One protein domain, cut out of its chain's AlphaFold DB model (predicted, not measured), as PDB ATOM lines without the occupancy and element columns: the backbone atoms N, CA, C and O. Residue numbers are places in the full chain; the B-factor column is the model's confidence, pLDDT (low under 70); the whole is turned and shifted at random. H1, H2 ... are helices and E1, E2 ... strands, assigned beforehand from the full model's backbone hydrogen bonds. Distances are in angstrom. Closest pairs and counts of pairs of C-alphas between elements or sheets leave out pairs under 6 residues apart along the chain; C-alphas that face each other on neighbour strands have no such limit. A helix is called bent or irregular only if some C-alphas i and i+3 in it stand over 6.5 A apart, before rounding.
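What this domain is: This is residues 189 to 352 and 375 to 391 of the 393 residues of an uncharacterized protein of Coniochaeta ligniaria NRRL 30616 (UniProt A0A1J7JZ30). A sheet of five parallel strands has H6 over one face and the short helix H7 over the other; the long bent helix H5 runs past H6, and H9 packs side by side with its arm H5a. The 181 printed residues hold nine named helices and five named strands, in the order E1 H1 H2 E2 H3 E3 H4 H5 E4 H6 E5 H7 H8 H9. The sheet's order is E1 E2 E3 E4 E5, and the class is mixed, helices and strands. The whole is compact, with a radius of gyration of the C-alphas of 17.1 A and spans of 55 by 39 by 35 A.

Where its parts are: E1, residues 189 to 191, begins at C-alpha 189 (29.087, 18.577, -35.625). H1 is 196 to 203, H2 206 to 209, and E2 214 to 219, 16.4 A long. H3, 239 to 248, is only just irregular: C-alphas 241 and 244 are 6.7 A apart. E3 is 251 to 256, 16.0 A. H4, 261 to 266, is irregular: C-alphas 262 and 265 are 7.1 A apart. H5, 281 to 305, was assigned as one helix by its hydrogen bonds but is bent, with C-alphas 294 and 297 6.8 A apart; its arms are H5a, 281 to 294, 20.0 A, and H5b, 297 to 305, 12.4 A. E4 is 311 to 316, 16.4 A, H6 320 to 329, 14.4 A, E5 333 to 335, H7 339 to 344 and H8 349 to 352. H9, 376 to 390, 20.8 A, ends at C-alpha 390 (42.814, 41.649, -29.357).

How they stand to each other: N 190 and O 216 of E1 and E2 are 2.8 A apart, N 217 and O 253 of E2 and E3 2.8 A, N 254 and O 313 of E3 and E4 2.8 A, and N 314 and O 334 of E4 and E5 2.9 A, each within hydrogen-bond range. Four strand-helix-strand units, parallel neighbour strands joined through helices, have right-handed crossovers: E1, H1 H2, E2; E2, H3, E3; E3, H4 H5, E4; E4, H6, E5. H6 lies over E4 at a height over the sheet of 9.7 A; H7, on the opposite face, lies over E3 at 9.4 A. H1, H3 and H5b only graze the sheet. H5b touches H6 at a steep tilt of 40 degrees, closest C-alphas Gly 303 and Leu 329, 5.5 A. H5a touches H9 at a shallow tilt of 12 degrees, the same way, closest C-alphas Ile 282 and Gly 379, 4.5 A. H4 touches H5a, which touches it with residues 283 to 287 alone; the closest C-alphas are those of Lys 261 and Val 284, 6.3 A apart. H1 and H3 only just touch, with 3 pairs of C-alphas within 8 A, closest Trp 201 and Leu 241, 6.5 A. H2 is close to but not clearly touching H1, closest C-alphas Leu 200 and Arg 209, 7.5 A; H8 stands likewise to H7, closest Tyr 343 and Tyr 351, 6.9 A. Every O i to N i+4 pair is within hydrogen-bond range in H1, H5a, H5b, H6, H7 and H9; H3 has 2 of 6 beside 3 of 7 O i to N i+3 pairs, H4 0 of 2 beside 1 of 3, and H2 and H8 are too short for such a pair.

The domain as a whole: The C-alphas farthest apart, those of Glu 207 and Asn 375, are 56.2 A apart. Residues 353 to 374 are not printed; C-alphas 352 and 375 are 31.0 A apart across the cut. The links E2 to H3 and H4 to H5 are long. The mean pLDDT of the printed part is 82.6, and 43 residues are under 70, among them 222 to 234 and 261 to 279.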
ATOM      1  N   ARG A 189      27.877  17.826 -35.283       93.88
ATOM      2  CA  ARG A 189      29.087  18.577 -35.625       93.88
ATOM      3  C   ARG A 189      28.725  19.742 -36.524       93.88
ATOM      4  O   ARG A 189      27.996  19.564 -37.494       93.88
ATOM      5  N   VAL A 190      29.250  20.914 -36.198       92.19
ATOM      6  CA  VAL A 190      29.125  22.129 -36.999       92.19
ATOM      7  C   VAL A 190      30.536  22.600 -37.305       92.19
ATOM      8  O   VAL A 190      31.243  23.089 -36.421       92.19
ATOM      9  N   ARG A 191      30.964  22.378 -38.551       86.94
ATOM     10  CA  ARG A 191      32.304  22.744 -39.010       86.94
ATOM     11  C   ARG A 191      32.320  24.156 -39.525       86.94
ATOM     12  O   ARG A 191      31.778  24.391 -40.596       86.94
ATOM     13  N   GLN A 192      32.992  25.046 -38.803       74.56
ATOM     14  CA  GLN A 192      32.929  26.478 -39.059       74.56
ATOM     15  C   GLN A 192      31.466  26.968 -39.004       74.56
ATOM     16  O   GLN A 192      30.500  26.294 -39.361       74.56
ATOM     17  N   LEU A 193      31.234  28.167 -38.487       72.19
ATOM     18  CA  LEU A 193      29.859  28.671 -38.479       72.19
ATOM     19  C   LEU A 193      29.404  29.039 -39.888       72.19
ATOM     20  O   LEU A 193      28.213  29.105 -40.155       72.19
ATOM     21  N   GLU A 194      30.321  29.199 -40.828       69.12
ATOM     22  CA  GLU A 194      29.984  29.503 -42.203       69.12
ATOM     23  C   GLU A 194      29.512  28.257 -42.979       69.12
ATOM     24  O   GLU A 194      30.169  27.224 -42.993       69.12
ATOM     25  N   GLY A 195      28.356  28.342 -43.645       68.75
ATOM     26  CA  GLY A 195      27.827  27.265 -44.496       68.75
ATOM     27  C   GLY A 195      27.153  26.112 -43.741       68.75
ATOM     28  O   GLY A 195      26.015  25.777 -44.051       68.75
ATOM     29  N   GLU A 196      27.765  25.553 -42.700       73.56
ATOM     30  CA  GLU A 196      27.169  24.427 -41.955       73.56
ATOM     31  C   GLU A 196      25.977  24.862 -41.088       73.56
ATOM     32  O   GLU A 196      24.984  24.143 -40.949       73.56
ATOM     33  N   GLN A 197      25.985  26.101 -40.585       81.88
ATOM     34  CA  GLN A 197      24.805  26.650 -39.911       81.88
ATOM     35  C   GLN A 197      23.610  26.800 -40.873       81.88
ATOM     36  O   GLN A 197      22.452  26.704 -40.464       81.88
ATOM     37  N   ARG A 198      23.884  26.972 -42.176       81.00
ATOM     38  CA  ARG A 198      22.858  26.972 -43.222       81.00
ATOM     39  C   ARG A 198      22.280  25.576 -43.409       81.00
ATOM     40  O   ARG A 198      21.073  25.472 -43.589       81.00
ATOM     41  N   PHE A 199      23.089  24.520 -43.289       84.94
ATOM     42  CA  PHE A 199      22.578  23.152 -43.346       84.94
ATOM     43  C   PHE A 199      21.571  22.882 -42.221       84.94
ATOM     44  O   PHE A 199      20.452  22.433 -42.482       84.94
ATOM     45  N   LEU A 200      21.931  23.232 -40.980       87.62
ATOM     46  CA  LEU A 200      21.012  23.127 -39.843       87.62
ATOM     47  C   LEU A 200      19.732  23.931 -40.088       87.62
ATOM     48  O   LEU A 200      18.636  23.438 -39.846       87.62
ATOM     49  N   TRP A 201      19.856  25.157 -40.593       87.25
ATOM     50  CA  TRP A 201      18.709  26.026 -40.829       87.25
ATOM     51  C   TRP A 201      17.787  25.550 -41.964       87.25
ATOM     52  O   TRP A 201      16.567  25.586 -41.813       87.25
ATOM     53  N   GLU A 202      18.345  25.123 -43.099       88.12
ATOM     54  CA  GLU A 202      17.583  24.793 -44.311       88.12
ATOM     55  C   GLU A 202      17.043  23.362 -44.311       88.12
ATOM     56  O   GLU A 202      15.931  23.133 -44.788       88.12
ATOM     57  N   PHE A 203      17.799  22.402 -43.772       89.06
ATOM     58  CA  PHE A 203      17.464  20.979 -43.887       89.06
ATOM     59  C   PHE A 203      16.907  20.369 -42.600       89.06
ATOM     60  O   PHE A 203      16.335  19.276 -42.653       89.06
ATOM     61  N   MET A 204      17.015  21.049 -41.451       91.94
ATOM     62  CA  MET A 204      16.395  20.580 -40.211       91.94
ATOM     63  C   MET A 204      15.200  21.449 -39.797       91.94
ATOM     64  O   MET A 204      15.371  22.612 -39.413       91.94
ATOM     65  N   PRO A 205      13.983  20.865 -39.781       93.56
ATOM     66  CA  PRO A 205      12.824  21.488 -39.160       93.56
ATOM     67  C   PRO A 205      13.125  21.917 -37.724       93.56
ATOM     68  O   PRO A 205      13.896  21.264 -37.012       93.56
ATOM     69  N   GLU A 206      12.502  23.010 -37.299       94.50
ATOM     70  CA  GLU A 206      12.724  23.606 -35.983       94.50
ATOM     71  C   GLU A 206      12.473  22.603 -34.849       94.50
ATOM     72  O   GLU A 206      13.293  22.475 -33.943       94.50
ATOM     73  N   GLU A 207      11.428  21.782 -34.960       95.00
ATOM     74  CA  GLU A 207      11.064  20.785 -33.951       95.00
ATOM     75  C   GLU A 207      12.146  19.716 -33.760       95.00
ATOM     76  O   GLU A 207      12.227  19.101 -32.697       95.00
ATOM     77  N   ARG A 208      12.974  19.467 -34.784       95.12
ATOM     78  CA  ARG A 208      14.114  18.542 -34.699       95.12
ATOM     79  C   ARG A 208      15.348  19.240 -34.146       95.12
ATOM     80  O   ARG A 208      16.029  18.666 -33.303       95.12
ATOM     81  N   ARG A 209      15.599  20.488 -34.553       95.25
ATOM     82  CA  ARG A 209      16.706  21.304 -34.026       95.25
ATOM     83  C   ARG A 209      16.607  21.503 -32.517       95.25
ATOM     84  O   ARG A 209      17.599  21.348 -31.818       95.25
ATOM     85  N   LEU A 210      15.402  21.754 -32.006       96.56
ATOM     86  CA  LEU A 210      15.145  21.919 -30.571       96.56
ATOM     87  C   LEU A 210      15.347  20.635 -29.749       96.56
ATOM     88  O   LEU A 210      15.445  20.698 -28.524       96.56
ATOM     89  N   ARG A 211      15.413  19.465 -30.399       97.25
ATOM     90  CA  ARG A 211      15.716  18.187 -29.737       97.25
ATOM     91  C   ARG A 211      17.215  17.937 -29.588       97.25
ATOM     92  O   ARG A 211      17.567  17.017 -28.857       97.25
ATOM     93  N   ILE A 212      18.071  18.716 -30.255       97.81
ATOM     94  CA  ILE A 212      19.526  18.555 -30.187       97.81
ATOM     95  C   ILE A 212      20.005  18.871 -28.769       97.81
ATOM     96  O   ILE A 212      19.757  19.961 -28.254       97.81
ATOM     97  N   ARG A 213      20.706  17.918 -28.145       98.12
ATOM     98  CA  ARG A 213      21.256  18.072 -26.784       98.12
ATOM     99  C   ARG A 213      22.775  18.192 -26.745       98.12
ATOM    100  O   ARG A 213      23.306  18.791 -25.811       98.12
ATOM    101  N   HIS A 214      23.476  17.671 -27.746       98.19
ATOM    102  CA  HIS A 214      24.934  17.685 -27.782       98.19
ATOM    103  C   HIS A 214      25.435  18.248 -29.107       98.19
ATOM    104  O   HIS A 214      25.076  17.756 -30.177       98.19
ATOM    105  N   ILE A 215      26.292  19.264 -29.033       97.31
ATOM    106  CA  ILE A 215      26.876  19.897 -30.216       97.31
ATOM    107  C   ILE A 215      28.393  19.997 -30.088       97.31
ATOM    108  O   ILE A 215      28.925  20.171 -28.992       97.31
ATOM    109  N   MET A 216      29.085  19.876 -31.214       97.38
ATOM    110  CA  MET A 216      30.507  20.127 -31.379       97.38
ATOM    111  C   MET A 216      30.686  21.225 -32.421       97.38
ATOM    112  O   MET A 216      30.236  21.080 -33.556       97.38
ATOM    113  N   ILE A 217      31.341  22.310 -32.031       95.56
ATOM    114  CA  ILE A 217      31.675  23.437 -32.897       95.56
ATOM    115  C   ILE A 217      33.159  23.342 -33.215       95.56
ATOM    116  O   ILE A 217      33.991  23.432 -32.312       95.56
ATOM    117  N   GLU A 218      33.488  23.157 -34.489       93.62
ATOM    118  CA  GLU A 218      34.873  23.135 -34.952       93.62
ATOM    119  C   GLU A 218      35.268  24.537 -35.435       93.62
ATOM    120  O   GLU A 218      34.802  25.015 -36.473       93.62
ATOM    121  N   LEU A 219      36.124  25.202 -34.660       92.06
ATOM    122  CA  LEU A 219      36.746  26.484 -34.973       92.06
ATOM    123  C   LEU A 219      38.112  26.194 -35.589       92.06
ATOM    124  O   LEU A 219      39.101  26.016 -34.880       92.06
ATOM    125  N   ARG A 220      38.149  26.078 -36.916       87.00
ATOM    126  CA  ARG A 220      39.354  25.699 -37.657       87.00
ATOM    127  C   ARG A 220      39.957  26.884 -38.393       87.00
ATOM    128  O   ARG A 220      39.249  27.809 -38.771       87.00
ATOM    129  N   SER A 221      41.274  26.855 -38.567       77.75
ATOM    130  CA  SER A 221      42.023  27.866 -39.314       77.75
ATOM    131  C   SER A 221      42.013  27.652 -40.826       77.75
ATOM    132  O   SER A 221      42.570  28.472 -41.552       77.75
ATOM    133  N   ASP A 222      41.412  26.564 -41.314       67.50
ATOM    134  CA  ASP A 222      41.338  26.210 -42.731       67.50
ATOM    135  C   ASP A 222      40.289  27.053 -43.465       67.50
ATOM    136  O   ASP A 222      39.386  26.555 -44.140       67.50
ATOM    137  N   HIS A 223      40.424  28.371 -43.374       55.28
ATOM    138  CA  HIS A 223      39.779  29.248 -44.323       55.28
ATOM    139  C   HIS A 223      40.505  29.073 -45.649       55.28
ATOM    140  O   HIS A 223      41.504  29.724 -45.936       55.28
ATOM    141  N   ARG A 224      39.953  28.207 -46.500       54.41
ATOM    142  CA  ARG A 224      40.060  28.395 -47.944       54.41
ATOM    143  C   ARG A 224      39.325  29.692 -48.276       54.41
ATOM    144  O   ARG A 224      38.214  29.672 -48.798       54.41
ATOM    145  N   THR A 225      39.925  30.830 -47.939       50.19
ATOM    146  CA  THR A 225      39.599  32.087 -48.594       50.19
ATOM    147  C   THR A 225      39.882  31.832 -50.059       50.19
ATOM    148  O   THR A 225      41.036  31.689 -50.464       50.19
ATOM    149  N   SER A 226      38.821  31.660 -50.848       51.03
ATOM    150  CA  SER A 226      38.946  31.764 -52.293       51.03
ATOM    151  C   SER A 226      39.769  33.028 -52.561       51.03
ATOM    152  O   SER A 226      39.389  34.068 -52.022       51.03
ATOM    153  N   PRO A 227      40.870  32.965 -53.329       53.12
ATOM    154  CA  PRO A 227      41.722  34.131 -53.587       53.12
ATOM    155  C   PRO A 227      40.940  35.313 -54.191       53.12
ATOM    156  O   PRO A 227      41.362  36.458 -54.082       53.12
ATOM    157  N   ASP A 228      39.762  35.033 -54.758       54.44
ATOM    158  CA  ASP A 228      38.856  36.014 -55.361       54.44
ATOM    159  C   ASP A 228      37.614  36.343 -54.503       54.44
ATOM    160  O   ASP A 228      36.722  37.074 -54.936       54.44
ATOM    161  N   GLY A 229      37.493  35.770 -53.302       53.16
ATOM    162  CA  GLY A 229      36.349  35.989 -52.418       53.16
ATOM    163  C   GLY A 229      36.567  37.194 -51.498       53.16
ATOM    164  O   GLY A 229      37.654  37.320 -50.937       53.16
ATOM    165  N   PRO A 230      35.563  38.066 -51.276       50.84
ATOM    166  CA  PRO A 230      35.663  39.074 -50.224       50.84
ATOM    167  C   PRO A 230      35.980  38.369 -48.903       50.84
ATOM    168  O   PRO A 230      35.355  37.348 -48.609       50.84
ATOM    169  N   GLN A 231      36.952  38.895 -48.145       53.53
ATOM    170  CA  GLN A 231      37.253  38.461 -46.777       53.53
ATOM    171  C   GLN A 231      35.928  38.337 -46.034       53.53
ATOM    172  O   GLN A 231      35.238  39.339 -45.840       53.53
ATOM    173  N   ARG A 232      35.502  37.103 -45.751       58.34
ATOM    174  CA  ARG A 232      34.155  36.863 -45.239       58.34
ATOM    175  C   ARG A 232      34.179  37.175 -43.748       58.34
ATOM    176  O   ARG A 232      34.836  36.437 -43.019       58.34
ATOM    177  N   PRO A 233      33.557  38.281 -43.296       52.78
ATOM    178  CA  PRO A 233      33.908  38.843 -41.995       52.78
ATOM    179  C   PRO A 233      33.319  38.067 -40.817       52.78
ATOM    180  O   PRO A 233      33.766  38.247 -39.691       52.78
ATOM    181  N   ASP A 234      32.340  37.190 -41.043       61.44
ATOM    182  CA  ASP A 234      31.424  36.854 -39.964       61.44
ATOM    183  C   ASP A 234      31.338  35.344 -39.726       61.44
ATOM    184  O   ASP A 234      30.403  34.670 -40.158       61.44
ATOM    185  N   LEU A 235      32.246  34.832 -38.885       73.62
ATOM    186  CA  LEU A 235      32.013  33.619 -38.079       73.62
ATOM    187  C   LEU A 235      30.934  33.851 -36.998       73.62
ATOM    188  O   LEU A 235      30.876  33.150 -35.988       73.62
ATOM    189  N   LEU A 236      30.067  34.848 -37.175       86.00
ATOM    190  CA  LEU A 236      29.024  35.175 -36.224       86.00
ATOM    191  C   LEU A 236      27.961  34.066 -36.226       86.00
ATOM    192  O   LEU A 236      27.398  33.742 -37.280       86.00
ATOM    193  N   PRO A 237      27.656  33.480 -35.056       90.94
ATOM    194  CA  PRO A 237      26.524  32.577 -34.925       90.94
ATOM    195  C   PRO A 237      25.234  33.302 -35.322       90.94
ATOM    196  O   PRO A 237      24.940  34.370 -34.791       90.94
ATOM    197  N   ASN A 238      24.438  32.719 -36.223       91.25
ATOM    198  CA  ASN A 238      23.120  33.251 -36.565       91.25
ATOM    199  C   ASN A 238      22.175  33.195 -35.343       91.25
ATOM    200  O   ASN A 238      21.748  32.093 -34.972       91.25
ATOM    201  N   PRO A 239      21.772  34.334 -34.745       93.31
ATOM    202  CA  PRO A 239      20.985  34.319 -33.515       93.31
ATOM    203  C   PRO A 239      19.662  33.561 -33.651       93.31
ATOM    204  O   PRO A 239      19.291  32.818 -32.749       93.31
ATOM    205  N   TRP A 240      19.014  33.635 -34.816       91.56
ATOM    206  CA  TRP A 240      17.745  32.954 -35.102       91.56
ATOM    207  C   TRP A 240      17.843  31.429 -35.074       91.56
ATOM    208  O   TRP A 240      16.861  30.739 -34.802       91.56
ATOM    209  N   LEU A 241      19.019  30.889 -35.393       93.44
ATOM    210  CA  LEU A 241      19.278  29.458 -35.318       93.44
ATOM    211  C   LEU A 241      19.628  29.047 -33.888       93.44
ATOM    212  O   LEU A 241      19.100  28.055 -33.388       93.44
ATOM    213  N   TRP A 242      20.537  29.789 -33.258       95.44
ATOM    214  CA  TRP A 242      21.196  29.357 -32.031       95.44
ATOM    215  C   TRP A 242      20.419  29.704 -30.759       95.44
ATOM    216  O   TRP A 242      20.442  28.910 -29.822       95.44
ATOM    217  N   GLU A 243      19.685  30.818 -30.718       95.94
ATOM    218  CA  GLU A 243      18.926  31.232 -29.525       95.94
ATOM    219  C   GLU A 243      17.914  30.189 -29.045       95.94
ATOM    220  O   GLU A 243      17.902  29.901 -27.849       95.94
ATOM    221  N   PRO A 244      17.113  29.549 -29.919       96.56
ATOM    222  CA  PRO A 244      16.182  28.512 -29.478       96.56
ATOM    223  C   PRO A 244      16.885  27.197 -29.094       96.56
ATOM    224  O   PRO A 244      16.370  26.408 -28.299       96.56
ATOM    225  N   MET A 245      18.065  26.935 -29.666       97.06
ATOM    226  CA  MET A 245      18.802  25.687 -29.466       97.06
ATOM    227  C   MET A 245      19.647  25.692 -28.191       97.06
ATOM    228  O   MET A 245      19.670  24.689 -27.486       97.06
ATOM    229  N   ILE A 246      20.324  26.797 -27.866       97.12
ATOM    230  CA  ILE A 246      21.266  26.866 -26.736       97.12
ATOM    231  C   ILE A 246      20.633  26.458 -25.392       97.12
ATOM    232  O   ILE A 246      21.239  25.637 -24.704       97.12
ATOM    233  N   PRO A 247      19.422  26.921 -25.017       97.31
ATOM    234  CA  PRO A 247      18.788  26.527 -23.755       97.31
ATOM    235  C   PRO A 247      18.503  25.026 -23.643       97.31
ATOM    236  O   PRO A 247      18.292  24.508 -22.550       97.31
ATOM    237  N   ASN A 248      18.467  24.330 -24.780       97.50
ATOM    238  CA  ASN A 248      18.189  22.909 -24.876       97.50
ATOM    239  C   ASN A 248      19.456  22.043 -24.806       97.50
ATOM    240  O   ASN A 248      19.329  20.822 -24.687       97.50
ATOM    241  N   LEU A 249      20.652  22.633 -24.868       98.19
ATOM    242  CA  LEU A 249      21.905  21.887 -24.874       98.19
ATOM    243  C   LEU A 249      22.236  21.327 -23.486       98.19
ATOM    244  O   LEU A 249      22.232  22.028 -22.480       98.19
ATOM    245  N   VAL A 250      22.600  20.048 -23.457       98.50
ATOM    246  CA  VAL A 250      23.222  19.384 -22.307       98.50
ATOM    247  C   VAL A 250      24.734  19.574 -22.352       98.50
ATOM    248  O   VAL A 250      25.367  19.775 -21.316       98.50
ATOM    249  N   SER A 251      25.334  19.540 -23.547       98.44
ATOM    250  CA  SER A 251      26.761  19.813 -23.694       98.44
ATOM    251  C   SER A 251      27.120  20.511 -24.994       98.44
ATOM    252  O   SER A 251      26.590  20.180 -26.057       98.44
ATOM    253  N   ILE A 252      28.139  21.357 -24.916       98.12
ATOM    254  CA  ILE A 252      28.795  21.978 -26.059       98.12
ATOM    255  C   ILE A 252      30.285  21.643 -26.028       98.12
ATOM    256  O   ILE A 252      30.961  21.823 -25.017       98.12
ATOM    257  N   ARG A 253      30.786  21.101 -27.138       98.19
ATOM    258  CA  ARG A 253      32.203  20.820 -27.370       98.19
ATOM    259  C   ARG A 253      32.740  21.870 -28.326       98.19
ATOM    260  O   ARG A 253      32.146  22.090 -29.375       98.19
ATOM    261  N   ILE A 254      33.846  22.506 -27.987       97.25
ATOM    262  CA  ILE A 254      34.524  23.459 -28.862       97.25
ATOM    263  C   ILE A 254      35.859  22.839 -29.241       97.25
ATOM    264  O   ILE A 254      36.683  22.565 -28.373       97.25
ATOM    265  N   LEU A 255      36.046  22.588 -30.530       96.12
ATOM    266  CA  LEU A 255      37.310  22.136 -31.091       96.12
ATOM    267  C   LEU A 255      38.016  23.355 -31.689       96.12
ATOM    268  O   LEU A 255      37.603  23.847 -32.735       96.12
ATOM    269  N   ALA A 256      39.038  23.869 -31.007       94.88
ATOM    270  CA  ALA A 256      39.719  25.110 -31.361       94.88
ATOM    271  C   ALA A 256      41.095  24.820 -31.987       94.88
ATOM    272  O   ALA A 256      42.096  24.683 -31.284       94.88
ATOM    273  N   GLN A 257      41.143  24.722 -33.320       91.06
ATOM    274  CA  GLN A 257      42.380  24.509 -34.076       91.06
ATOM    275  C   GLN A 257      43.043  25.849 -34.409       91.06
ATOM    276  O   GLN A 257      42.679  26.499 -35.390       91.06
ATOM    277  N   GLN A 258      44.048  26.240 -33.626       86.69
ATOM    278  CA  GLN A 258      44.911  27.363 -33.991       86.69
ATOM    279  C   GLN A 258      45.729  27.020 -35.252       86.69
ATOM    280  O   GLN A 258      46.195  25.880 -35.364       86.69
ATOM    281  N   PRO A 259      45.986  27.996 -36.147       82.94
ATOM    282  CA  PRO A 259      46.924  27.813 -37.248       82.94
ATOM    283  C   PRO A 259      48.287  27.310 -36.751       82.94
ATOM    284  O   PRO A 259      48.897  27.912 -35.864       82.94
ATOM    285  N   THR A 260      48.782  26.220 -37.337       79.44
ATOM    286  CA  THR A 260      50.137  25.705 -37.091       79.44
ATOM    287  C   THR A 260      51.102  26.148 -38.193       79.44
ATOM    288  O   THR A 260      50.673  26.492 -39.293       79.44
ATOM    289  N   LYS A 261      52.421  26.114 -37.932       69.25
ATOM    290  CA  LYS A 261      53.456  26.474 -38.928       69.25
ATOM    291  C   LYS A 261      53.320  25.690 -40.236       69.25
ATOM    292  O   LYS A 261      53.538  26.231 -41.302       69.25
ATOM    293  N   THR A 262      52.914  24.425 -40.157       63.41
ATOM    294  CA  THR A 262      52.719  23.553 -41.322       63.41
ATOM    295  C   THR A 262      51.446  23.855 -42.116       63.41
ATOM    296  O   THR A 262      51.270  23.329 -43.209       63.41
ATOM    297  N   GLU A 263      50.535  24.657 -41.562       61.25
ATOM    298  CA  GLU A 263      49.232  24.984 -42.153       61.25
ATOM    299  C   GLU A 263      49.151  26.448 -42.618       61.25
ATOM    300  O   GLU A 263      48.134  26.861 -43.178       61.25
ATOM    301  N   THR A 264      50.215  27.244 -42.445       56.28
ATOM    302  CA  THR A 264      50.255  28.642 -42.906       56.28
ATOM    303  C   THR A 264      50.284  28.782 -44.424       56.28
ATOM    304  O   THR A 264      49.948  29.854 -44.923       56.28
ATOM    305  N   SER A 265      50.564  27.705 -45.167       53.62
ATOM    306  CA  SER A 265      50.469  27.675 -46.633       53.62
ATOM    307  C   SER A 265      49.061  27.969 -47.169       53.62
ATOM    308  O   SER A 265      48.887  28.183 -48.366       53.62
ATOM    309  N   PHE A 266      48.042  27.938 -46.302       52.06
ATOM    310  CA  PHE A 266      46.640  28.175 -46.658       52.06
ATOM    311  C   PHE A 266      46.125  29.563 -46.281       52.06
ATOM    312  O   PHE A 266      45.029  29.928 -46.703       52.06
ATOM    313  N   VAL A 267      46.885  30.340 -45.506       54.72
ATOM    314  CA  VAL A 267      46.522  31.731 -45.228       54.72
ATOM    315  C   VAL A 267      46.770  32.516 -46.504       54.72
ATOM    316  O   VAL A 267      47.857  32.432 -47.074       54.72
ATOM    317  N   ASP A 268      45.755  33.248 -46.970       56.72
ATOM    318  CA  ASP A 268      45.851  34.044 -48.189       56.72
ATOM    319  C   ASP A 268      47.166  34.835 -48.204       56.72
ATOM    320  O   ASP A 268      47.447  35.655 -47.324       56.72
ATOM    321  N   ARG A 269      47.982  34.580 -49.229       55.41
ATOM    322  CA  ARG A 269      49.258  35.261 -49.461       55.41
ATOM    323  C   ARG A 269      49.088  36.776 -49.571       55.41
ATOM    324  O   ARG A 269      50.071  37.502 -49.484       55.41
ATOM    325  N   SER A 270      47.862  37.249 -49.809       52.69
ATOM    326  CA  SER A 270      47.504  38.665 -49.809       52.69
ATOM    327  C   SER A 270      47.473  39.289 -48.403       52.69
ATOM    328  O   SER A 270      47.710  40.492 -48.277       52.69
ATOM    329  N   LEU A 271      47.211  38.483 -47.366       53.56
ATOM    330  CA  LEU A 271      47.127  38.887 -45.958       53.56
ATOM    331  C   LEU A 271      48.454  38.738 -45.217       53.56
ATOM    332  O   LEU A 271      48.749  39.521 -44.312       53.56
ATOM    333  N   LEU A 272      49.267  37.758 -45.608       56.28
ATOM    334  CA  LEU A 272      50.668  37.726 -45.214       56.28
ATOM    335  C   LEU A 272      51.352  38.928 -45.876       56.28
ATOM    336  O   LEU A 272      51.235  39.130 -47.083       56.28
ATOM    337  N   LEU A 273      52.032  39.762 -45.080       56.53
ATOM    338  CA  LEU A 273      52.913  40.813 -45.598       56.53
ATOM    339  C   LEU A 273      53.735  40.203 -46.739       56.53
ATOM    340  O   LEU A 273      54.448  39.227 -46.511       56.53
ATOM    341  N   ARG A 274      53.592  40.752 -47.955       57.59
ATOM    342  CA  ARG A 274      54.126  40.199 -49.219       57.59
ATOM    343  C   ARG A 274      55.620  39.836 -49.184       57.59
ATOM    344  O   ARG A 274      56.084  39.129 -50.072       57.59
ATOM    345  N   ASP A 275      56.337  40.302 -48.170       59.22
ATOM    346  CA  ASP A 275      57.777  40.163 -47.981       59.22
ATOM    347  C   ASP A 275      58.175  39.016 -47.026       59.22
ATOM    348  O   ASP A 275      59.358  38.855 -46.715       59.22
ATOM    349  N   HIS A 276      57.224  38.211 -46.538       63.97
ATOM    350  CA  HIS A 276      57.488  37.128 -45.587       63.97
ATOM    351  C   HIS A 276      57.136  35.746 -46.148       63.97
ATOM    352  O   HIS A 276      56.086  35.550 -46.758       63.97
ATOM    353  N   SER A 277      58.027  34.771 -45.933       66.00
ATOM    354  CA  SER A 277      57.768  33.365 -46.264       66.00
ATOM    355  C   SER A 277      56.650  32.789 -45.383       66.00
ATOM    356  O   SER A 277      56.401  33.278 -44.285       66.00
ATOM    357  N   GLU A 278      55.994  31.719 -45.830       61.38
ATOM    358  CA  GLU A 278      54.906  31.054 -45.082       61.38
ATOM    359  C   GLU A 278      55.371  30.535 -43.704       61.38
ATOM    360  O   GLU A 278      54.613  30.564 -42.735       61.38
ATOM    361  N   ASP A 279      56.655  30.186 -43.583       66.19
ATOM    362  CA  ASP A 279      57.293  29.752 -42.330       66.19
ATOM    363  C   ASP A 279      57.842  30.905 -41.471       66.19
ATOM    364  O   ASP A 279      58.479  30.693 -40.435       66.19
ATOM    365  N   CYS A 280      57.648  32.147 -41.908       76.69
ATOM    366  CA  CYS A 280      58.180  33.319 -41.237       76.69
ATOM    367  C   CYS A 280      57.446  33.548 -39.903       76.69
ATOM    368  O   CYS A 280      56.216  33.516 -39.847       76.69
ATOM    369  N   CYS A 281      58.183  33.820 -38.818       76.81
ATOM    370  CA  CYS A 281      57.600  33.970 -37.475       76.81
ATOM    371  C   CYS A 281      56.508  35.056 -37.405       76.81
ATOM    372  O   CYS A 281      55.490  34.860 -36.743       76.81
ATOM    373  N   ILE A 282      56.680  36.153 -38.153       77.69
ATOM    374  CA  ILE A 282      55.685  37.225 -38.293       77.69
ATOM    375  C   ILE A 282      54.418  36.697 -38.974       77.69
ATOM    376  O   ILE A 282      53.327  36.965 -38.492       77.69
ATOM    377  N   GLY A 283      54.548  35.907 -40.042       76.12
ATOM    378  CA  GLY A 283      53.405  35.347 -40.766       76.12
ATOM    379  C   GLY A 283      52.556  34.419 -39.897       76.12
ATOM    380  O   GLY A 283      51.335  34.554 -39.855       76.12
ATOM    381  N   VAL A 284      53.207  33.541 -39.128       78.31
ATOM    382  CA  VAL A 284      52.535  32.657 -38.161       78.31
ATOM    383  C   VAL A 284      51.832  33.480 -37.076       78.31
ATOM    384  O   VAL A 284      50.657  33.253 -36.796       78.31
ATOM    385  N   ALA A 285      52.515  34.473 -36.500       81.81
ATOM    386  CA  ALA A 285      51.930  35.364 -35.500       81.81
ATOM    387  C   ALA A 285      50.725  36.147 -36.049       81.81
ATOM    388  O   ALA A 285      49.708  36.266 -35.365       81.81
ATOM    389  N   SER A 286      50.803  36.640 -37.290       79.62
ATOM    390  CA  SER A 286      49.698  37.320 -37.975       79.62
ATOM    391  C   SER A 286      48.518  36.394 -38.231       79.62
ATOM    392  O   SER A 286      47.381  36.785 -37.975       79.62
ATOM    393  N   ALA A 287      48.774  35.161 -38.671       80.38
ATOM    394  CA  ALA A 287      47.737  34.155 -38.871       80.38
ATOM    395  C   ALA A 287      47.015  33.825 -37.559       80.38
ATOM    396  O   ALA A 287      45.786  33.777 -37.523       80.38
ATOM    397  N   ILE A 288      47.768  33.656 -36.470       84.44
ATOM    398  CA  ILE A 288      47.218  33.426 -35.131       84.44
ATOM    399  C   ILE A 288      46.369  34.615 -34.682       84.44
ATOM    400  O   ILE A 288      45.237  34.418 -34.247       84.44
ATOM    401  N   ALA A 289      46.890  35.839 -34.791       84.94
ATOM    402  CA  ALA A 289      46.179  37.046 -34.379       84.94
ATOM    403  C   ALA A 289      44.870  37.223 -35.166       84.94
ATOM    404  O   ALA A 289      43.818  37.461 -34.573       84.94
ATOM    405  N   LEU A 290      44.914  37.035 -36.487       83.12
ATOM    406  CA  LEU A 290      43.730  37.084 -37.338       83.12
ATOM    407  C   LEU A 290      42.720  36.000 -36.953       83.12
ATOM    408  O   LEU A 290      41.538  36.290 -36.800       83.12
ATOM    409  N   TRP A 291      43.173  34.764 -36.747       87.12
ATOM    410  CA  TRP A 291      42.302  33.668 -36.334       87.12
ATOM    411  C   TRP A 291      41.633  33.940 -34.983       87.12
ATOM    412  O   TRP A 291      40.415  33.818 -34.880       87.12
ATOM    413  N   LEU A 292      42.389  34.406 -33.981       89.50
ATOM    414  CA  LEU A 292      41.846  34.816 -32.680       89.50
ATOM    415  C   LEU A 292      40.799  35.926 -32.829       89.50
ATOM    416  O   LEU A 292      39.750  35.870 -32.186       89.50
ATOM    417  N   HIS A 293      41.059  36.914 -33.690       86.94
ATOM    418  CA  HIS A 293      40.107  37.978 -33.994       86.94
ATOM    419  C   HIS A 293      38.808  37.428 -34.600       86.94
ATOM    420  O   HIS A 293      37.728  37.830 -34.175       86.94
ATOM    421  N   MET A 294      38.906  36.479 -35.534       86.19
ATOM    422  CA  MET A 294      37.746  35.885 -36.204       86.19
ATOM    423  C   MET A 294      36.899  35.008 -35.276       86.19
ATOM    424  O   MET A 294      35.675  35.044 -35.364       86.19
ATOM    425  N   ILE A 295      37.511  34.223 -34.382       90.88
ATOM    426  CA  ILE A 295      36.753  33.320 -33.497       90.88
ATOM    427  C   ILE A 295      36.199  34.012 -32.249       90.88
ATOM    428  O   ILE A 295      35.279  33.501 -31.610       90.88
ATOM    429  N   LYS A 296      36.753  35.167 -31.870       92.69
ATOM    430  CA  LYS A 296      36.361  35.891 -30.656       92.69
ATOM    431  C   LYS A 296      34.857  36.208 -30.605       92.69
ATOM    432  O   LYS A 296      34.250  35.860 -29.593       92.69
ATOM    433  N   PRO A 297      34.218  36.762 -31.655       91.69
ATOM    434  CA  PRO A 297      32.778  37.022 -31.644       91.69
ATOM    435  C   PRO A 297      31.934  35.757 -31.440       91.69
ATOM    436  O   PRO A 297      30.913  35.785 -30.755       91.69
ATOM    437  N   THR A 298      32.373  34.621 -31.992       92.81
ATOM    438  CA  THR A 298      31.735  33.322 -31.760       92.81
ATOM    439  C   THR A 298      31.792  32.931 -30.286       92.81
ATOM    440  O   THR A 298      30.772  32.563 -29.701       92.81
ATOM    441  N   LEU A 299      32.980  33.011 -29.683       95.56
ATOM    442  CA  LEU A 299      33.189  32.664 -28.279       95.56
ATOM    443  C   LEU A 299      32.414  33.599 -27.343       95.56
ATOM    444  O   LEU A 299      31.802  33.116 -26.398       95.56
ATOM    445  N   GLU A 300      32.371  34.903 -27.630       95.50
ATOM    446  CA  GLU A 300      31.571  35.891 -26.888       95.50
ATOM    447  C   GLU A 300      30.068  35.580 -26.959       95.50
ATOM    448  O   GLU A 300      29.363  35.600 -25.943       95.50
ATOM    449  N   TYR A 301      29.572  35.237 -28.150       95.88
ATOM    450  CA  TYR A 301      28.171  34.877 -28.345       95.88
ATOM    451  C   TYR A 301      27.782  33.640 -27.529       95.88
ATOM    452  O   TYR A 301      26.797  33.665 -26.792       95.88
ATOM    453  N   PHE A 302      28.557  32.556 -27.623       96.19
ATOM    454  CA  PHE A 302      28.259  31.342 -26.863       96.19
ATOM    455  C   PHE A 302      28.478  31.545 -25.366       96.19
ATOM    456  O   PHE A 302      27.620  31.178 -24.567       96.19
ATOM    457  N   GLY A 303      29.578  32.185 -24.981       96.88
ATOM    458  CA  GLY A 303      29.925  32.446 -23.591       96.88
ATOM    459  C   GLY A 303      28.855  33.210 -22.818       96.88
ATOM    460  O   GLY A 303      28.573  32.883 -21.670       96.88
ATOM    461  N   SER A 304      28.200  34.173 -23.470       97.25
ATOM    462  CA  SER A 304      27.123  34.970 -22.867       97.25
ATOM    463  C   SER A 304      25.748  34.286 -22.845       97.25
ATOM    464  O   SER A 304      24.846  34.757 -22.152       97.25
ATOM    465  N   ARG A 305      25.558  33.196 -23.602       97.31
ATOM    466  CA  ARG A 305      24.246  32.550 -23.813       97.31
ATOM    467  C   ARG A 305      24.149  31.141 -23.238       97.31
ATOM    468  O   ARG A 305      23.042  30.675 -22.978       97.31
ATOM    469  N   ILE A 306      25.275  30.449 -23.070       97.00
ATOM    470  CA  ILE A 306      25.311  29.098 -22.510       97.00
ATOM    471  C   ILE A 306      24.774  29.121 -21.073       97.00
ATOM    472  O   ILE A 306      25.210  29.910 -20.236       97.00
ATOM    473  N   LEU A 307      23.837  28.217 -20.771       97.38
ATOM    474  CA  LEU A 307      23.309  28.071 -19.418       97.38
ATOM    475  C   LEU A 307      24.374  27.477 -18.482       97.38
ATOM    476  O   LEU A 307      25.078  26.559 -18.905       97.38
ATOM    477  N   PRO A 308      24.423  27.871 -17.194       97.19
ATOM    478  CA  PRO A 308      25.363  27.304 -16.219       97.19
ATOM    479  C   PRO A 308      25.285  25.776 -16.063       97.19
ATOM    480  O   PRO A 308      26.251  25.146 -15.648       97.19
ATOM    481  N   SER A 309      24.137  25.172 -16.387       97.31
ATOM    482  CA  SER A 309      23.928  23.719 -16.369       97.31
ATOM    483  C   SER A 309      24.505  22.989 -17.587       97.31
ATOM    484  O   SER A 309      24.564  21.762 -17.585       97.31
ATOM    485  N   THR A 310      24.889  23.714 -18.639       98.38
ATOM    486  CA  THR A 310      25.426  23.131 -19.871       98.38
ATOM    487  C   THR A 310      26.885  22.756 -19.659       98.38
ATOM    488  O   THR A 310      27.704  23.588 -19.271       98.38
ATOM    489  N   MET A 311      27.249  21.516 -19.974       98.56
ATOM    490  CA  MET A 311      28.638  21.081 -19.902       98.56
ATOM    491  C   MET A 311      29.439  21.656 -21.076       98.56
ATOM    492  O   MET A 311      29.281  21.211 -22.216       98.56
ATOM    493  N   VAL A 312      30.321  22.615 -20.791       98.50
ATOM    494  CA  VAL A 312      31.265  23.159 -21.777       98.50
ATOM    495  C   VAL A 312      32.550  22.342 -21.756       98.50
ATOM    496  O   VAL A 312      33.205  22.194 -20.723       98.50
ATOM    497  N   MET A 313      32.909  21.800 -22.912       98.56
ATOM    498  CA  MET A 313      34.132  21.041 -23.118       98.56
ATOM    499  C   MET A 313      34.946  21.677 -24.233       98.56
ATOM    500  O   MET A 313      34.386  22.056 -25.259       98.56
ATOM    501  N   VAL A 314      36.258  21.764 -24.058       98.00
ATOM    502  CA  VAL A 314      37.146  22.349 -25.063       98.00
ATOM    503  C   VAL A 314      38.275  21.385 -25.380       98.00
ATOM    504  O   VAL A 314      38.889  20.838 -24.466       98.00
ATOM    505  N   ASP A 315      38.538  21.184 -26.663       97.44
ATOM    506  CA  ASP A 315      39.736  20.523 -27.161       97.44
ATOM    507  C   ASP A 315      40.508  21.530 -28.018       97.44
ATOM    508  O   ASP A 315      39.991  22.048 -29.009       97.44
ATOM    509  N   ASP A 316      41.722  21.857 -27.590       95.06
ATOM    510  CA  ASP A 316      42.625  22.789 -28.257       95.06
ATOM    511  C   ASP A 316      43.983  22.115 -28.503       95.06
ATOM    512  O   ASP A 316      44.285  21.018 -28.015       95.06
ATOM    513  N   ASN A 317      44.828  22.768 -29.291       89.94
ATOM    514  CA  ASN A 317      46.180  22.296 -29.570       89.94
ATOM    515  C   ASN A 317      47.209  22.729 -28.499       89.94
ATOM    516  O   ASN A 317      48.409  22.704 -28.764       89.94
ATOM    517  N   GLY A 318      46.769  23.121 -27.295       88.62
ATOM    518  CA  GLY A 318      47.640  23.527 -26.184       88.62
ATOM    519  C   GLY A 318      48.209  24.943 -26.291       88.62
ATOM    520  O   GLY A 318      49.131  25.299 -25.557       88.62
ATOM    521  N   SER A 319      47.679  25.753 -27.203       88.56
ATOM    522  CA  SER A 319      48.097  27.136 -27.386       88.56
ATOM    523  C   SER A 319      47.763  28.011 -26.182       88.56
ATOM    524  O   SER A 319      46.616  28.050 -25.724       88.56
ATOM    525  N   LYS A 320      48.750  28.766 -25.687       90.50
ATOM    526  CA  LYS A 320      48.575  29.635 -24.516       90.50
ATOM    527  C   LYS A 320      47.511  30.698 -24.777       90.50
ATOM    528  O   LYS A 320      46.746  31.039 -23.884       90.50
ATOM    529  N   GLU A 321      47.452  31.223 -25.987       88.75
ATOM    530  CA  GLU A 321      46.667  32.413 -26.302       88.75
ATOM    531  C   GLU A 321      45.235  32.071 -26.662       88.75
ATOM    532  O   GLU A 321      44.317  32.786 -26.263       88.75
ATOM    533  N   VAL A 322      45.037  30.907 -27.284       91.12
ATOM    534  CA  VAL A 322      43.715  30.284 -27.358       91.12
ATOM    535  C   VAL A 322      43.217  29.971 -25.950       91.12
ATOM    536  O   VAL A 322      42.092  30.330 -25.619       91.12
ATOM    537  N   GLY A 323      44.069  29.403 -25.090       93.88
ATOM    538  CA  GLY A 323      43.737  29.124 -23.694       93.88
ATOM    539  C   GLY A 323      43.253  30.358 -22.928       93.88
ATOM    540  O   GLY A 323      42.183  30.311 -22.328       93.88
ATOM    541  N   VAL A 324      43.988  31.474 -23.007       94.19
ATOM    542  CA  VAL A 324      43.605  32.751 -22.373       94.19
ATOM    543  C   VAL A 324      42.284  33.283 -22.936       94.19
ATOM    544  O   VAL A 324      41.425  33.725 -22.173       94.19
ATOM    545  N   LEU A 325      42.091  33.232 -24.259       94.50
ATOM    546  CA  LEU A 325      40.853  33.695 -24.887       94.50
ATOM    547  C   LEU A 325      39.643  32.862 -24.431       94.50
ATOM    548  O   LEU A 325      38.600  33.425 -24.099       94.50
ATOM    549  N   LEU A 326      39.788  31.537 -24.376       95.69
ATOM    550  CA  LEU A 326      38.749  30.614 -23.917       95.69
ATOM    551  C   LEU A 326      38.401  30.838 -22.442       95.69
ATOM    552  O   LEU A 326      37.224  30.942 -22.115       95.69
ATOM    553  N   GLU A 327      39.406  30.947 -21.566       96.75
ATOM    554  CA  GLU A 327      39.226  31.199 -20.123       96.75
ATOM    555  C   GLU A 327      38.524  32.526 -19.841       96.75
ATOM    556  O   GLU A 327      37.790  32.636 -18.862       96.75
ATOM    557  N   ARG A 328      38.712  33.519 -20.713       95.88
ATOM    558  CA  ARG A 328      38.056  34.819 -20.586       95.88
ATOM    559  C   ARG A 328      36.609  34.812 -21.066       95.88
ATOM    560  O   ARG A 328      35.775  35.500 -20.485       95.88
ATOM    561  N   LEU A 329      36.341  34.144 -22.185       96.88
ATOM    562  CA  LEU A 329      35.079  34.302 -22.908       96.88
ATOM    563  C   LEU A 329      34.059  33.217 -22.600       96.88
ATOM    564  O   LEU A 329      32.867  33.476 -22.716       96.88
ATOM    565  N   LEU A 330      34.496  32.018 -22.228       97.12
ATOM    566  CA  LEU A 330      33.595  30.920 -21.918       97.12
ATOM    567  C   LEU A 330      33.346  30.831 -20.409       97.12
ATOM    568  O   LEU A 330      34.235  31.144 -19.614       97.12
ATOM    569  N   PRO A 331      32.163  30.348 -19.986       94.75
ATOM    570  CA  PRO A 331      31.977  29.930 -18.603       94.75
ATOM    571  C   PRO A 331      32.927  28.767 -18.279       94.75
ATOM    572  O   PRO A 331      33.592  28.220 -19.162       94.75
ATOM    573  N   SER A 332      32.970  28.353 -17.011       96.06
ATOM    574  CA  SER A 332      33.803  27.231 -16.566       96.06
ATOM    575  C   SER A 332      33.695  26.037 -17.521       96.06
ATOM    576  O   SER A 332      32.613  25.471 -17.692       96.06
ATOM    577  N   PHE A 333      34.817  25.655 -18.126       98.00
ATOM    578  CA  PHE A 333      34.873  24.567 -19.094       98.00
ATOM    579  C   PHE A 333      35.876  23.498 -18.678       98.00
ATOM    580  O   PHE A 333      36.814  23.734 -17.915       98.00
ATOM    581  N   ARG A 334      35.682  22.294 -19.215       98.06
ATOM    582  CA  ARG A 334      36.605  21.171 -19.058       98.06
ATOM    583  C   ARG A 334      37.437  21.006 -20.321       98.06
ATOM    584  O   ARG A 334      36.884  20.796 -21.397       98.06
ATOM    585  N   ARG A 335      38.763  21.013 -20.188       97.75
ATOM    586  CA  ARG A 335      39.647  20.574 -21.275       97.75
ATOM    587  C   ARG A 335      39.502  19.064 -21.483       97.75
ATOM    588  O   ARG A 335      39.565  18.297 -20.518       97.75
ATOM    589  N   ILE A 336      39.278  18.646 -22.720       97.44
ATOM    590  CA  ILE A 336      39.151  17.246 -23.134       97.44
ATOM    591  C   ILE A 336      40.060  16.984 -24.334       97.44
ATOM    592  O   ILE A 336      40.516  17.918 -24.982       97.44
ATOM    593  N   ARG A 337      40.299  15.708 -24.636       95.62
ATOM    594  CA  ARG A 337      40.833  15.274 -25.928       95.62
ATOM    595  C   ARG A 337      39.771  14.439 -26.623       95.62
ATOM    596  O   ARG A 337      39.220  13.531 -25.999       95.62
ATOM    597  N   THR A 338      39.450  14.774 -27.862       94.19
ATOM    598  CA  THR A 338      38.517  14.029 -28.705       94.19
ATOM    599  C   THR A 338      39.273  13.329 -29.822       94.19
ATOM    600  O   THR A 338      40.318  13.803 -30.259       94.19
ATOM    601  N   GLU A 339      38.721  12.224 -30.323       92.31
ATOM    602  CA  GLU A 339      39.235  11.559 -31.529       92.31
ATOM    603  C   GLU A 339      39.274  12.532 -32.715       92.31
ATOM    604  O   GLU A 339      40.240  12.560 -33.476       92.31
ATOM    605  N   GLU A 340      38.273  13.414 -32.817       91.00
ATOM    606  CA  GLU A 340      38.262  14.495 -33.800       91.00
ATOM    607  C   GLU A 340      39.461  15.421 -33.644       91.00
ATOM    608  O   GLU A 340      40.074  15.774 -34.646       91.00
ATOM    609  N   GLY A 341      39.811  15.818 -32.422       91.12
ATOM    610  CA  GLY A 341      40.969  16.663 -32.174       91.12
ATOM    611  C   GLY A 341      42.286  15.942 -32.415       91.12
ATOM    612  O   GLY A 341      43.209  16.550 -32.944       91.12
ATOM    613  N   GLU A 342      42.387  14.646 -32.105       90.88
ATOM    614  CA  GLU A 342      43.563  13.842 -32.474       90.88
ATOM    615  C   GLU A 342      43.790  13.850 -33.993       90.88
ATOM    616  O   GLU A 342      44.902  14.140 -34.446       90.88
ATOM    617  N   TYR A 343      42.723  13.636 -34.770       86.88
ATOM    618  CA  TYR A 343      42.754  13.706 -36.230       86.88
ATOM    619  C   TYR A 343      43.050  15.125 -36.740       86.88
ATOM    620  O   TYR A 343      43.903  15.328 -37.600       86.88
ATOM    621  N   THR A 344      42.356  16.121 -36.191       85.12
ATOM    622  CA  THR A 344      42.372  17.504 -36.685       85.12
ATOM    623  C   THR A 344      43.697  18.189 -36.386       85.12
ATOM    624  O   THR A 344      44.234  18.886 -37.238       85.12
ATOM    625  N   PHE A 345      44.249  17.968 -35.194       86.75
ATOM    626  CA  PHE A 345      45.506  18.571 -34.761       86.75
ATOM    627  C   PHE A 345      46.728  17.725 -35.122       86.75
ATOM    628  O   PHE A 345      47.845  18.134 -34.808       86.75
ATOM    629  N   LYS A 346      46.533  16.546 -35.733       84.75
ATOM    630  CA  LYS A 346      47.604  15.593 -36.064       84.75
ATOM    631  C   LYS A 346      48.486  15.255 -34.852       84.75
ATOM    632  O   LYS A 346      49.701  15.121 -34.965       84.75
ATOM    633  N   ARG A 347      47.871  15.156 -33.670       80.81
ATOM    634  CA  ARG A 347      48.553  14.765 -32.419       80.81
ATOM    635  C   ARG A 347      48.957  13.282 -32.451       80.81
ATOM    636  O   ARG A 347      49.973  12.916 -31.868       80.81
ATOM    637  N   ASP A 348      48.156  12.492 -33.164       77.44
ATOM    638  CA  ASP A 348      48.330  11.112 -33.625       77.44
ATOM    639  C   ASP A 348      49.431  10.864 -34.688       77.44
ATOM    640  O   ASP A 348      49.066  10.946 -35.864       77.44
ATOM    641  N   PRO A 349      50.717  10.551 -34.408       69.12
ATOM    642  CA  PRO A 349      51.685  10.258 -35.474       69.12
ATOM    643  C   PRO A 349      51.275   9.100 -36.403       69.12
ATOM    644  O   PRO A 349      51.718   9.067 -37.550       69.12
ATOM    645  N   GLN A 350      50.415   8.168 -35.971       67.44
ATOM    646  CA  GLN A 350      49.899   7.095 -36.833       67.44
ATOM    647  C   GLN A 350      48.988   7.607 -37.960       67.44
ATOM    648  O   GLN A 350      48.926   6.995 -39.030       67.44
ATOM    649  N   TYR A 351      48.319   8.746 -37.767       58.97
ATOM    650  CA  TYR A 351      47.415   9.320 -38.767       58.97
ATOM    651  C   TYR A 351      48.152   9.987 -39.933       58.97
ATOM    652  O   TYR A 351      47.606  10.057 -41.037       58.97
ATOM    653  N   ASP A 352      49.407  10.399 -39.735       55.09
ATOM    654  CA  ASP A 352      50.244  10.962 -40.802       55.09
ATOM    655  C   ASP A 352      50.612   9.888 -41.851       55.09
ATOM    656  O   ASP A 352      50.722  10.152 -43.050       55.09
ATOM    657  N   ASN A 375      64.020  38.660 -37.462       72.31
ATOM    658  CA  ASN A 375      64.511  38.138 -36.196       72.31
ATOM    659  C   ASN A 375      63.307  37.664 -35.361       72.31
ATOM    660  O   ASN A 375      62.264  38.319 -35.367       72.31
ATOM    661  N   GLU A 376      63.440  36.569 -34.606       69.44
ATOM    662  CA  GLU A 376      62.399  36.055 -33.696       69.44
ATOM    663  C   GLU A 376      61.848  37.152 -32.765       69.44
ATOM    664  O   GLU A 376      60.652  37.191 -32.475       69.44
ATOM    665  N   ASN A 377      62.701  38.109 -32.385       75.06
ATOM    666  CA  ASN A 377      62.337  39.266 -31.566       75.06
ATOM    667  C   ASN A 377      61.333  40.216 -32.246       75.06
ATOM    668  O   ASN A 377      60.486  40.798 -31.570       75.06
ATOM    669  N   GLU A 378      61.406  40.390 -33.569       72.25
ATOM    670  CA  GLU A 378      60.471  41.245 -34.316       72.25
ATOM    671  C   GLU A 378      59.098  40.583 -34.432       72.25
ATOM    672  O   GLU A 378      58.076  41.250 -34.258       72.25
ATOM    673  N   GLY A 379      59.075  39.264 -34.652       68.62
ATOM    674  CA  GLY A 379      57.854  38.464 -34.605       68.62
ATOM    675  C   GLY A 379      57.180  38.534 -33.238       68.62
ATOM    676  O   GLY A 379      55.976  38.776 -33.164       68.62
ATOM    677  N   LEU A 380      57.960  38.409 -32.159       71.38
ATOM    678  CA  LEU A 380      57.455  38.503 -30.792       71.38
ATOM    679  C   LEU A 380      56.883  39.896 -30.483       71.38
ATOM    680  O   LEU A 380      55.762  39.992 -29.998       71.38
ATOM    681  N   ALA A 381      57.592  40.976 -30.818       76.50
ATOM    682  CA  ALA A 381      57.116  42.339 -30.563       76.50
ATOM    683  C   ALA A 381      55.853  42.686 -31.372       76.50
ATOM    684  O   ALA A 381      54.938  43.345 -30.870       76.50
ATOM    685  N   TRP A 382      55.785  42.237 -32.630       73.12
ATOM    686  CA  TRP A 382      54.589  42.388 -33.461       73.12
ATOM    687  C   TRP A 382      53.407  41.631 -32.856       73.12
ATOM    688  O   TRP A 382      52.294  42.154 -32.776       73.12
ATOM    689  N   TYR A 383      53.668  40.414 -32.389       69.62
ATOM    690  CA  TYR A 383      52.675  39.579 -31.749       69.62
ATOM    691  C   TYR A 383      52.148  40.174 -30.443       69.62
ATOM    692  O   TYR A 383      50.938  40.267 -30.270       69.62
ATOM    693  N   GLU A 384      53.029  40.619 -29.547       77.12
ATOM    694  CA  GLU A 384      52.649  41.244 -28.275       77.12
ATOM    695  C   GLU A 384      51.770  42.474 -28.497       77.12
ATOM    696  O   GLU A 384      50.736  42.618 -27.851       77.12
ATOM    697  N   HIS A 385      52.109  43.302 -29.487       78.12
ATOM    698  CA  HIS A 385      51.291  44.451 -29.859       78.12
ATOM    699  C   HIS A 385      49.858  44.063 -30.256       78.12
ATOM    700  O   HIS A 385      48.905  44.727 -29.847       78.12
ATOM    701  N   TRP A 386      49.693  43.002 -31.049       72.56
ATOM    702  CA  TRP A 386      48.373  42.519 -31.461       72.56
ATOM    703  C   TRP A 386      47.636  41.780 -30.355       72.56
ATOM    704  O   TRP A 386      46.426  41.949 -30.215       72.56
ATOM    705  N   ARG A 387      48.351  41.000 -29.544       73.75
ATOM    706  CA  ARG A 387      47.807  40.345 -28.356       73.75
ATOM    707  C   ARG A 387      47.155  41.377 -27.445       73.75
ATOM    708  O   ARG A 387      46.005  41.188 -27.069       73.75
ATOM    709  N   ASP A 388      47.844  42.481 -27.167       78.38
ATOM    710  CA  ASP A 388      47.343  43.525 -26.271       78.38
ATOM    711  C   ASP A 388      46.123  44.268 -26.864       78.38
ATOM    712  O   ASP A 388      45.257  44.729 -26.123       78.38
ATOM    713  N   GLN A 389      45.996  44.339 -28.196       75.00
ATOM    714  CA  GLN A 389      44.809  44.904 -28.859       75.00
ATOM    715  C   GLN A 389      43.617  43.938 -28.912       75.00
ATOM    716  O   GLN A 389      42.466  44.355 -28.768       75.00
ATOM    717  N   LEU A 390      43.866  42.653 -29.165       64.81
ATOM    718  CA  LEU A 390      42.814  41.649 -29.357       64.81
ATOM    719  C   LEU A 390      42.298  41.095 -28.028       64.81
ATOM    720  O   LEU A 390      41.095  40.826 -27.880       64.81
ATOM    721  N   ILE A 391      43.201  40.981 -27.058       65.31
ATOM    722  CA  ILE A 391      42.981  40.510 -25.696       65.31
ATOM    723  C   ILE A 391      43.436  41.628 -24.743       65.31
ATOM    724  O   ILE A 391      44.465  41.485 -24.084       65.31
TER     725      ILE A 391